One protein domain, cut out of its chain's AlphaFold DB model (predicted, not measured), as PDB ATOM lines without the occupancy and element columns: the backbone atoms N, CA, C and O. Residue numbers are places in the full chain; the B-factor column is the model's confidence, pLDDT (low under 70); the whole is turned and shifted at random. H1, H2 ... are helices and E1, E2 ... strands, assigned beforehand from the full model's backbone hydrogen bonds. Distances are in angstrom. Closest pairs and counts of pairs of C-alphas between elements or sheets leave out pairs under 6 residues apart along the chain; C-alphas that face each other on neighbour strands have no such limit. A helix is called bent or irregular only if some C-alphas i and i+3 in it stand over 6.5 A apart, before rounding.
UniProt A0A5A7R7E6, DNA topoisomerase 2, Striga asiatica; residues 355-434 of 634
ATOM      1  N   LYS A 355     629.301 313.333 469.955       89.25
ATOM      2  CA  LYS A 355     630.006 313.336 468.656       89.25
ATOM      3  C   LYS A 355     629.737 312.055 467.876       89.25
ATOM      4  O   LYS A 355     629.510 312.131 466.674       89.25
ATOM      5  N   GLU A 356     629.718 310.907 468.547       89.88
ATOM      6  CA  GLU A 356     629.359 309.618 467.942       89.88
ATOM      7  C   GLU A 356     627.910 309.633 467.421       89.88
ATOM      8  O   GLU A 356     627.647 309.189 466.303       89.88
ATOM      9  N   TYR A 357     626.983 310.250 468.166       89.12
ATOM     10  CA  TYR A 357     625.597 310.468 467.739       89.12
ATOM     11  C   TYR A 357     625.513 311.283 466.436       89.12
ATOM     12  O   TYR A 357     624.774 310.911 465.523       89.12
ATOM     13  N   PHE A 358     626.277 312.378 466.322       90.56
ATOM     14  CA  PHE A 358     626.309 313.207 465.108       90.56
ATOM     15  C   PHE A 358     627.092 312.570 463.948       90.56
ATOM     16  O   PHE A 358     626.734 312.792 462.795       90.56
ATOM     17  N   GLN A 359     628.100 311.731 464.212       92.88
ATOM     18  CA  GLN A 359     628.730 310.894 463.178       92.88
ATOM     19  C   GLN A 359     627.735 309.870 462.611       92.88
ATOM     20  O   GLN A 359     627.699 309.635 461.405       92.88
ATOM     21  N   ALA A 360     626.880 309.303 463.465       90.38
ATOM     22  CA  ALA A 360     625.826 308.364 463.097       90.38
ATOM     23  C   ALA A 360     624.469 309.040 462.796       90.38
ATOM     24  O   ALA A 360     623.425 308.406 462.978       90.38
ATOM     25  N   LEU A 361     624.451 310.298 462.322       90.56
ATOM     26  CA  LEU A 361     623.219 311.081 462.120       90.56
ATOM     27  C   LEU A 361     622.146 310.312 461.330       90.56
ATOM     28  O   LEU A 361     620.990 310.280 461.737       90.56
ATOM     29  N   GLU A 362     622.530 309.607 460.265       88.25
ATOM     30  CA  GLU A 362     621.629 308.806 459.418       88.25
ATOM     31  C   GLU A 362     620.953 307.611 460.119       88.25
ATOM     32  O   GLU A 362     620.007 307.037 459.580       88.25
ATOM     33  N   LYS A 363     621.409 307.220 461.315       87.94
ATOM     34  CA  LYS A 363     620.767 306.217 462.186       87.94
ATOM     35  C   LYS A 363     619.795 306.858 463.189       87.94
ATOM     36  O   LYS A 363     619.005 306.160 463.824       87.94
ATOM     37  N   HIS A 364     619.897 308.168 463.396       88.81
ATOM     38  CA  HIS A 364     619.295 308.879 464.528       88.81
ATOM     39  C   HIS A 364     618.346 310.009 464.126       88.81
ATOM     40  O   HIS A 364     617.459 310.356 464.902       88.81
ATOM     41  N   LYS A 365     618.487 310.528 462.907       91.75
ATOM     42  CA  LYS A 365     617.478 311.305 462.195       91.75
ATOM     43  C   LYS A 365     616.268 310.414 461.892       91.75
ATOM     44  O   LYS A 365     616.426 309.246 461.531       91.75
ATOM     45  N   LYS A 366     615.075 310.981 462.053       92.00
ATOM     46  CA  LYS A 366     613.790 310.416 461.630       92.00
ATOM     47  C   LYS A 366     613.073 311.476 460.814       92.00
ATOM     48  O   LYS A 366     613.013 312.626 461.242       92.00
ATOM     49  N   ASP A 367     612.570 311.092 459.652       94.38
ATOM     50  CA  ASP A 367     611.866 311.995 458.747       94.38
ATOM     51  C   ASP A 367     610.359 311.780 458.881       94.38
ATOM     52  O   ASP A 367     609.858 310.668 458.701       94.38
ATOM     53  N   PHE A 368     609.634 312.841 459.230       95.25
ATOM     54  CA  PHE A 368     608.186 312.771 459.383       95.25
ATOM     55  C   PHE A 368     607.500 312.897 458.023       95.25
ATOM     56  O   PHE A 368     607.800 313.803 457.247       95.25
ATOM     57  N   LEU A 369     606.583 311.974 457.736       94.12
ATOM     58  CA  LEU A 369     605.806 311.939 456.504       94.12
ATOM     59  C   LEU A 369     604.356 312.323 456.782       94.12
ATOM     60  O   LEU A 369     603.679 311.699 457.599       94.12
ATOM     61  N   TRP A 370     603.886 313.318 456.036       95.31
ATOM     62  CA  TRP A 370     602.473 313.605 455.841       95.31
ATOM     63  C   TRP A 370     602.006 312.877 454.582       95.31
ATOM     64  O   TRP A 370     602.633 313.029 453.532       95.31
ATOM     65  N   LEU A 371     600.945 312.077 454.678       91.12
ATOM     66  CA  LEU A 371     600.425 311.286 453.558       91.12
ATOM     67  C   LEU A 371     598.930 311.521 453.330       91.12
ATOM     68  O   LEU A 371     598.520 311.777 452.201       91.12
ATOM     69  N   ASP A 372     598.137 311.468 454.401       92.44
ATOM     70  CA  ASP A 372     596.674 311.453 454.339       92.44
ATOM     71  C   ASP A 372     596.073 312.579 455.198       92.44
ATOM     72  O   ASP A 372     596.660 312.999 456.191       92.44
ATOM     73  N   GLU A 373     594.810 312.947 454.956       94.81
ATOM     74  CA  GLU A 373     594.013 313.751 455.908       94.81
ATOM     75  C   GLU A 373     593.927 313.109 457.310       94.81
ATOM     76  O   GLU A 373     593.738 313.803 458.307       94.81
ATOM     77  N   LYS A 374     594.165 311.792 457.418       93.69
ATOM     78  CA  LYS A 374     594.273 311.064 458.695       93.69
ATOM     79  C   LYS A 374     595.411 311.581 459.585       93.69
ATOM     80  O   LYS A 374     595.310 311.495 460.806       93.69
ATOM     81  N   ASP A 375     596.484 312.107 458.991       95.12
ATOM     82  CA  ASP A 375     597.579 312.749 459.726       95.12
ATOM     83  C   ASP A 375     597.098 314.065 460.369       95.12
ATOM     84  O   ASP A 375     597.367 314.309 461.548       95.12
ATOM     85  N   ASN A 376     596.290 314.853 459.644       95.31
ATOM     86  CA  ASN A 376     595.622 316.044 460.176       95.31
ATOM     87  C   ASN A 376     594.632 315.691 461.295       95.31
ATOM     88  O   ASN A 376     594.699 316.277 462.373       95.31
ATOM     89  N   ASP A 377     593.757 314.705 461.076       95.94
ATOM     90  CA  ASP A 377     592.784 314.243 462.076       95.94
ATOM     91  C   ASP A 377     593.452 313.799 463.383       95.94
ATOM     92  O   ASP A 377     592.940 314.086 464.469       95.94
ATOM     93  N   ALA A 378     594.601 313.119 463.297       95.94
ATOM     94  CA  ALA A 378     595.370 312.678 464.457       95.94
ATOM     95  C   ALA A 378     596.004 313.855 465.220       95.94
ATOM     96  O   ALA A 378     595.940 313.897 466.452       95.94
ATOM     97  N   ILE A 379     596.572 314.834 464.508       96.19
ATOM     98  CA  ILE A 379     597.111 316.067 465.103       96.19
ATOM     99  C   ILE A 379     595.985 316.880 465.756       96.19
ATOM    100  O   ILE A 379     596.109 317.303 466.906       96.19
ATOM    101  N   GLU A 380     594.849 317.046 465.081       96.50
ATOM    102  CA  GLU A 380     593.711 317.790 465.617       96.50
ATOM    103  C   GLU A 380     593.089 317.069 466.829       96.50
ATOM    104  O   GLU A 380     592.785 317.700 467.838       96.50
ATOM    105  N   LEU A 381     592.974 315.735 466.796       96.38
ATOM    106  CA  LEU A 381     592.581 314.916 467.948       96.38
ATOM    107  C   LEU A 381     593.516 315.133 469.147       96.38
ATOM    108  O   LEU A 381     593.041 315.278 470.277       96.38
ATOM    109  N   ALA A 382     594.828 315.177 468.920       96.00
ATOM    110  CA  ALA A 382     595.805 315.400 469.977       96.00
ATOM    111  C   ALA A 382     595.706 316.818 470.571       96.00
ATOM    112  O   ALA A 382     595.624 316.949 471.794       96.00
ATOM    113  N   PHE A 383     595.659 317.862 469.734       96.50
ATOM    114  CA  PHE A 383     595.901 319.244 470.169       96.50
ATOM    115  C   PHE A 383     594.677 320.181 470.191       96.50
ATOM    116  O   PHE A 383     594.713 321.163 470.931       96.50
ATOM    117  N   SER A 384     593.578 319.906 469.472       96.56
ATOM    118  CA  SER A 384     592.382 320.777 469.511       96.56
ATOM    119  C   SER A 384     591.801 320.855 470.919       96.56
ATOM    120  O   SER A 384     591.622 319.831 471.588       96.56
ATOM    121  N   LYS A 385     591.460 322.060 471.384       95.31
ATOM    122  CA  LYS A 385     590.845 322.248 472.705       95.31
ATOM    123  C   LYS A 385     589.511 321.502 472.807       95.31
ATOM    124  O   LYS A 385     589.240 320.921 473.853       95.31
ATOM    125  N   ASP A 386     588.758 321.412 471.713       96.56
ATOM    126  CA  ASP A 386     587.363 320.955 471.693       96.56
ATOM    127  C   ASP A 386     587.214 319.430 471.596       96.56
ATOM    128  O   ASP A 386     586.284 318.847 472.164       96.56
ATOM    129  N   LYS A 387     588.179 318.733 470.973       94.88
ATOM    130  CA  LYS A 387     588.180 317.262 470.798       94.88
ATOM    131  C   LYS A 387     588.394 316.461 472.113       94.88
ATOM    132  O   LYS A 387     588.761 315.285 472.081       94.88
ATOM    133  N   ILE A 388     588.080 317.024 473.291       95.69
ATOM    134  CA  ILE A 388     588.229 316.410 474.633       95.69
ATOM    135  C   ILE A 388     587.551 315.036 474.733       95.69
ATOM    136  O   ILE A 388     588.145 314.077 475.229       95.69
ATOM    137  N   GLN A 389     586.297 314.915 474.283       96.50
ATOM    138  CA  GLN A 389     585.557 313.649 474.391       96.50
ATOM    139  C   GLN A 389     586.107 312.584 473.427       96.50
ATOM    140  O   GLN A 389     586.058 311.393 473.736       96.50
ATOM    141  N   ALA A 390     586.683 313.004 472.295       96.31
ATOM    142  CA  ALA A 390     587.405 312.114 471.392       96.31
ATOM    143  C   ALA A 390     588.728 311.650 472.027       96.31
ATOM    144  O   ALA A 390     588.969 310.446 472.065       96.31
ATOM    145  N   ARG A 391     589.507 312.548 472.657       96.56
ATOM    146  CA  ARG A 391     590.707 312.175 473.438       96.56
ATOM    147  C   ARG A 391     590.418 311.169 474.550       96.56
ATOM    148  O   ARG A 391     591.208 310.253 474.745       96.56
ATOM    149  N   LYS A 392     589.282 311.274 475.252       95.88
ATOM    150  CA  LYS A 392     588.885 310.259 476.248       95.88
ATOM    151  C   LYS A 392     588.670 308.883 475.613       95.88
ATOM    152  O   LYS A 392     589.213 307.905 476.115       95.88
ATOM    153  N   LYS A 393     587.933 308.806 474.498       96.88
ATOM    154  CA  LYS A 393     587.707 307.550 473.755       96.88
ATOM    155  C   LYS A 393     588.994 306.987 473.140       96.88
ATOM    156  O   LYS A 393     589.138 305.778 473.035       96.88
ATOM    157  N   TRP A 394     589.920 307.857 472.745       95.75
ATOM    158  CA  TRP A 394     591.251 307.512 472.247       95.75
ATOM    159  C   TRP A 394     592.124 306.903 473.352       95.75
ATOM    160  O   TRP A 394     592.619 305.793 473.198       95.75
ATOM    161  N   LEU A 395     592.200 307.543 474.524       95.31
ATOM    162  CA  LEU A 395     592.937 307.027 475.685       95.31
ATOM    163  C   LEU A 395     592.304 305.762 476.291       95.31
ATOM    164  O   LEU A 395     593.016 304.941 476.858       95.31
ATOM    165  N   GLN A 396     590.994 305.556 476.127       94.88
ATOM    166  CA  GLN A 396     590.316 304.291 476.453       94.88
ATOM    167  C   GLN A 396     590.688 303.129 475.515       94.88
ATOM    168  O   GLN A 396     590.465 301.979 475.881       94.88
ATOM    169  N   LYS A 397     591.250 303.411 474.332       93.38
ATOM    170  CA  LYS A 397     591.768 302.416 473.375       93.38
ATOM    171  C   LYS A 397     593.287 302.210 473.479       93.38
ATOM    172  O   LYS A 397     593.859 301.522 472.643       93.38
ATOM    173  N   TYR A 398     593.957 302.825 474.457       92.44
ATOM    174  CA  TYR A 398     595.394 302.642 474.645       92.44
ATOM    175  C   TYR A 398     595.697 301.254 475.226       92.44
ATOM    176  O   TYR A 398     595.417 300.988 476.397       92.44
ATOM    177  N   GLU A 399     596.324 300.395 474.425       89.44
ATOM    178  CA  GLU A 399     596.800 299.081 474.859       89.44
ATOM    179  C   GLU A 399     598.272 299.163 475.320       89.44
ATOM    180  O   GLU A 399     599.144 299.578 474.546       89.44
ATOM    181  N   PRO A 400     598.594 298.789 476.578       87.62
ATOM    182  CA  PRO A 400     599.974 298.739 477.058       87.62
ATOM    183  C   PRO A 400     600.813 297.759 476.234       87.62
ATOM    184  O   PRO A 400     600.442 296.601 476.083       87.62
ATOM    185  N   GLY A 401     601.959 298.222 475.730       86.38
ATOM    186  CA  GLY A 401     602.742 297.494 474.724       86.38
ATOM    187  C   GLY A 401     602.621 298.079 473.314       86.38
ATOM    188  O   GLY A 401     603.343 297.644 472.427       86.38
ATOM    189  N   THR A 402     601.790 299.107 473.108       86.81
ATOM    190  CA  THR A 402     601.849 299.946 471.901       86.81
ATOM    191  C   THR A 402     603.068 300.876 471.967       86.81
ATOM    192  O   THR A 402     603.156 301.707 472.871       86.81
ATOM    193  N   PHE A 403     603.991 300.763 471.007       88.75
ATOM    194  CA  PHE A 403     605.166 301.633 470.840       88.75
ATOM    195  C   PHE A 403     605.431 301.924 469.352       88.75
ATOM    196  O   PHE A 403     604.820 301.315 468.471       88.75
ATOM    197  N   LEU A 404     606.314 302.885 469.065       89.94
ATOM    198  CA  LEU A 404     606.729 303.235 467.705       89.94
ATOM    199  C   LEU A 404     607.998 302.463 467.309       89.94
ATOM    200  O   LEU A 404     608.962 302.420 468.072       89.94
ATOM    201  N   ASP A 405     608.022 301.878 466.109       86.94
ATOM    202  CA  ASP A 405     609.146 301.061 465.636       86.94
ATOM    203  C   ASP A 405     610.367 301.916 465.262       86.94
ATOM    204  O   ASP A 405     610.539 302.405 464.145       86.94
ATOM    205  N   GLN A 406     611.289 302.065 466.212       83.62
ATOM    206  CA  GLN A 406     612.457 302.946 466.088       83.62
ATOM    207  C   GLN A 406     613.493 302.516 465.036       83.62
ATOM    208  O   GLN A 406     614.502 303.201 464.838       83.62
ATOM    209  N   LYS A 407     613.267 301.395 464.349       85.50
ATOM    210  CA  LYS A 407     614.094 300.911 463.236       85.50
ATOM    211  C   LYS A 407     613.774 301.657 461.935       85.50
ATOM    212  O   LYS A 407     614.683 301.888 461.140       85.50
ATOM    213  N   GLU A 408     612.531 302.094 461.738       86.62
ATOM    214  CA  GLU A 408     612.096 302.774 460.511       86.62
ATOM    215  C   GLU A 408     612.705 304.180 460.405       86.62
ATOM    216  O   GLU A 408     612.767 304.909 461.394       86.62
ATOM    217  N   LYS A 409     613.202 304.585 459.226       89.94
ATOM    218  CA  LYS A 409     613.725 305.955 459.015       89.94
ATOM    219  C   LYS A 409     612.624 307.011 458.913       89.94
ATOM    220  O   LYS A 409     612.856 308.160 459.277       89.94
ATOM    221  N   HIS A 410     611.459 306.612 458.417       92.56
ATOM    222  CA  HIS A 410     610.325 307.486 458.164       92.56
ATOM    223  C   HIS A 410     609.215 307.201 459.173       92.56
ATOM    224  O   HIS A 410     608.976 306.040 459.489       92.56
ATOM    225  N   VAL A 411     608.535 308.239 459.656       94.19
ATOM    226  CA  VAL A 411     607.470 308.134 460.667       94.19
ATOM    227  C   VAL A 411     606.249 308.909 460.185       94.19
ATOM    228  O   VAL A 411     606.371 310.075 459.823       94.19
ATOM    229  N   LYS A 412     605.059 308.301 460.181       95.12
ATOM    230  CA  LYS A 412     603.812 309.025 459.868       95.12
ATOM    231  C   LYS A 412     603.329 309.798 461.090       95.12
ATOM    232  O   LYS A 412     603.460 309.301 462.210       95.12
ATOM    233  N   TYR A 413     602.711 310.962 460.903       95.88
ATOM    234  CA  TYR A 413     602.162 311.733 462.027       95.88
ATOM    235  C   TYR A 413     601.074 310.954 462.777       95.88
ATOM    236  O   TYR A 413     601.104 310.895 464.007       95.88
ATOM    237  N   ASN A 414     600.176 310.277 462.060       95.31
ATOM    238  CA  ASN A 414     599.168 309.405 462.659       95.31
ATOM    239  C   ASN A 414     599.788 308.237 463.456       95.31
ATOM    240  O   ASN A 414     599.270 307.881 464.514       95.31
ATOM    241  N   ASP A 415     600.910 307.665 463.007       94.06
ATOM    242  CA  ASP A 415     601.627 306.632 463.769       94.06
ATOM    243  C   ASP A 415     602.281 307.214 465.030       94.06
ATOM    244  O   ASP A 415     602.078 306.680 466.116       94.06
ATOM    245  N   PHE A 416     602.992 308.341 464.924       95.19
ATOM    246  CA  PHE A 416     603.602 309.026 466.070       95.19
ATOM    247  C   PHE A 416     602.573 309.401 467.148       95.19
ATOM    248  O   PHE A 416     602.780 309.121 468.333       95.19
ATOM    249  N   VAL A 417     601.428 309.966 466.748       95.75
ATOM    250  CA  VAL A 417     600.341 310.303 467.678       95.75
ATOM    251  C   VAL A 417     599.843 309.048 468.401       95.75
ATOM    252  O   VAL A 417     599.824 309.012 469.632       95.75
ATOM    253  N   ASN A 418     599.482 307.998 467.657       94.88
ATOM    254  CA  ASN A 418     598.843 306.806 468.221       94.88
ATOM    255  C   ASN A 418     599.804 305.804 468.884       94.88
ATOM    256  O   ASN A 418     599.327 304.919 469.589       94.88
ATOM    257  N   LYS A 419     601.124 305.914 468.680       93.44
ATOM    258  CA  LYS A 419     602.124 304.972 469.223       93.44
ATOM    259  C   LYS A 419     603.100 305.582 470.227       93.44
ATOM    260  O   LYS A 419     603.628 304.849 471.059       93.44
ATOM    261  N   GLU A 420     603.338 306.893 470.187       94.38
ATOM    262  CA  GLU A 420     604.318 307.570 471.051       94.38
ATOM    263  C   GLU A 420     603.669 308.676 471.896       94.38
ATOM    264  O   GLU A 420     603.715 308.617 473.127       94.38
ATOM    265  N   LEU A 421     602.961 309.629 471.277       95.69
ATOM    266  CA  LEU A 421     602.310 310.729 472.008       95.69
ATOM    267  C   LEU A 421     601.234 310.226 472.989       95.69
ATOM    268  O   LEU A 421     601.098 310.765 474.090       95.69
ATOM    269  N   ILE A 422     600.527 309.145 472.639       95.31
ATOM    270  CA  ILE A 422     599.569 308.484 473.537       95.31
ATOM    271  C   ILE A 422     600.227 307.970 474.830       95.31
ATOM    272  O   ILE A 422     599.601 308.010 475.889       95.31
ATOM    273  N   GLN A 423     601.503 307.551 474.789       93.88
ATOM    274  CA  GLN A 423     602.230 307.095 475.978       93.88
ATOM    275  C   GLN A 423     602.505 308.265 476.927       93.88
ATOM    276  O   GLN A 423     602.291 308.140 478.134       93.88
ATOM    277  N   PHE A 424     602.906 309.425 476.388       94.12
ATOM    278  CA  PHE A 424     603.044 310.657 477.169       94.12
ATOM    279  C   PHE A 424     601.705 311.072 477.796       94.12
ATOM    280  O   PHE A 424     601.665 311.409 478.978       94.12
ATOM    281  N   SER A 425     600.601 310.997 477.044       94.81
ATOM    282  CA  SER A 425     599.259 311.299 477.560       94.81
ATOM    283  C   SER A 425     598.815 310.323 478.661       94.81
ATOM    284  O   SER A 425     598.296 310.748 479.692       94.81
ATOM    285  N   ALA A 426     599.069 309.021 478.505       93.12
ATOM    286  CA  ALA A 426     598.785 308.019 479.534       93.12
ATOM    287  C   ALA A 426     599.680 308.188 480.781       93.12
ATOM    288  O   ALA A 426     599.224 307.971 481.906       93.12
ATOM    289  N   ALA A 427     600.938 308.602 480.605       93.12
ATOM    290  CA  ALA A 427     601.834 308.972 481.699       93.12
ATOM    291  C   ALA A 427     601.386 310.264 482.406       93.12
ATOM    292  O   ALA A 427     601.516 310.357 483.627       93.12
ATOM    293  N   ASP A 428     600.801 311.225 481.681       94.44
ATOM    294  CA  ASP A 428     600.216 312.421 482.286       94.44
ATOM    295  C   ASP A 428     599.039 312.086 483.200       94.44
ATOM    296  O   ASP A 428     599.034 312.487 484.360       94.44
ATOM    297  N   LEU A 429     598.096 311.256 482.744       93.75
ATOM    298  CA  LEU A 429     596.999 310.812 483.607       93.75
ATOM    299  C   LEU A 429     597.520 310.104 484.872       93.75
ATOM    300  O   LEU A 429     597.022 310.370 485.964       93.75
ATOM    301  N   LYS A 430     598.562 309.265 484.751       92.50
ATOM    302  CA  LYS A 430     599.180 308.557 485.890       92.50
ATOM    303  C   LYS A 430     599.831 309.493 486.914       92.50
ATOM    304  O   LYS A 430     599.690 309.241 488.109       92.50
ATOM    305  N   ARG A 431     600.542 310.544 486.484       94.44
ATOM    306  CA  ARG A 431     601.189 311.513 487.398       94.44
ATOM    307  C   ARG A 431     600.210 312.554 487.949       94.44
ATOM    308  O   ARG A 431     600.364 312.992 489.088       94.44
ATOM    309  N   SER A 432     599.197 312.927 487.165       95.06
ATOM    310  CA  SER A 432     598.304 314.055 487.453       95.06
ATOM    311  C   SER A 432     597.030 313.670 488.217       95.06
ATOM    312  O   SER A 432     596.538 314.503 488.984       95.06
ATOM    313  N   ILE A 433     596.519 312.439 488.078       94.69
ATOM    314  CA  ILE A 433     595.300 311.955 488.756       94.69
ATOM    315  C   ILE A 433     595.668 311.082 489.979       94.69
ATOM    316  O   ILE A 433     596.515 310.194 489.867       94.69
ATOM    317  N   PRO A 434     595.062 311.302 491.165       95.94
ATOM    318  CA  PRO A 434     595.309 310.477 492.349       95.94
ATOM    319  C   PRO A 434     594.686 309.076 492.242       95.94
ATOM    320  O   PRO A 434     593.684 308.866 491.562       95.94
TER     321      PRO A 434
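AT A GLANCE: This is residues 355 to 434 of the 634 residues of the protein "DNA topoisomerase 2" of Striga asiatica (UniProt A0A5A7R7E6). A loose, mostly helical body is built round one long helix, H5, with H3 side by side with its first part and H4 turned about perpendicular to both. A small parallel pair of strands, E1 and E2, lies by the beginning of H5, the short helices H1 and H2 lie off at one end of the longest axis, and a long loop, residues 396 to 409, leads back from H4 to E2. The printed part has 80 residues, with five named helices and two named strands in the order H1 H2 E1 H3 H4 E2 H5. The radius of gyration of the C-alphas is 14.8 A, and the C-alphas span 44 by 33 by 21 A.

HOW THE PARTS SIT: H1, residues 355 to 359, is close to but not clearly touching H2, residues 361 to 364; the closest C-alphas, of Tyr 357 and His 364, are 7.2 A apart. Neither touches another helix. E1, residues 367 to 369, is the parallel neighbour of E2, residues 410 to 412, at 37 degrees; N 369 and O 411 are within hydrogen-bond range at 2.8 A, as are N 411 and O 367 at 2.9 A. H3, residues 373 to 383, and H4, residues 388 to 395, stand between these strands in the chain and complete a strand-helix-strand unit, two parallel neighbour strands with helices between, whose crossover is left-handed. H3 and H4 touch only at the corner, and only just, with 3 pairs of C-alphas within 8 A; the closest, of Leu 381 and Arg 391, are 6.4 A apart, and the lines are about perpendicular at 75 degrees. H5, residues 413 to 432, touches H3 with residues 413 to 418 alone, at a shallow tilt of 15 degrees, the same way; the closest C-alphas, of Asp 375 and Asn 414, are 4.7 A apart. With residues 422 to 426 alone H5 only just touches H4, with 3 pairs of C-alphas within 8 A; the closest, of Leu 395 and Ala 426, are 7.1 A apart, and the lines are about perpendicular at 83 degrees. In H1, H3 and H4 every O i to N i+4 pair is within hydrogen-bond range, in H5 13 of 16, and H2 is too short for such a pair.

IN THESE COORDINATES: H1 begins at C-alpha 355, (630.006, 313.336, 468.656). H3 is 15.4 A long from first to last C-alpha and H4 10.6 A. H5 is 25.8 A long, from C-alpha 413 at (602.162, 311.733, 462.027) to C-alpha 432 at (598.304, 314.055, 487.453). It has a kink of 30 degrees near residue 422, and is neither bent nor irregular, but only just: C-alphas 418 and 421 are 6.5 A apart.

THE WHOLE: The two C-alphas farthest apart, of Lys 355 and Gln 389, are 44.8 A apart. The link from H4 to E2, 14 residues, is long; the other links are tight. The printed part has no cut, its mean pLDDT is 93.2, and no printed residue is under 70.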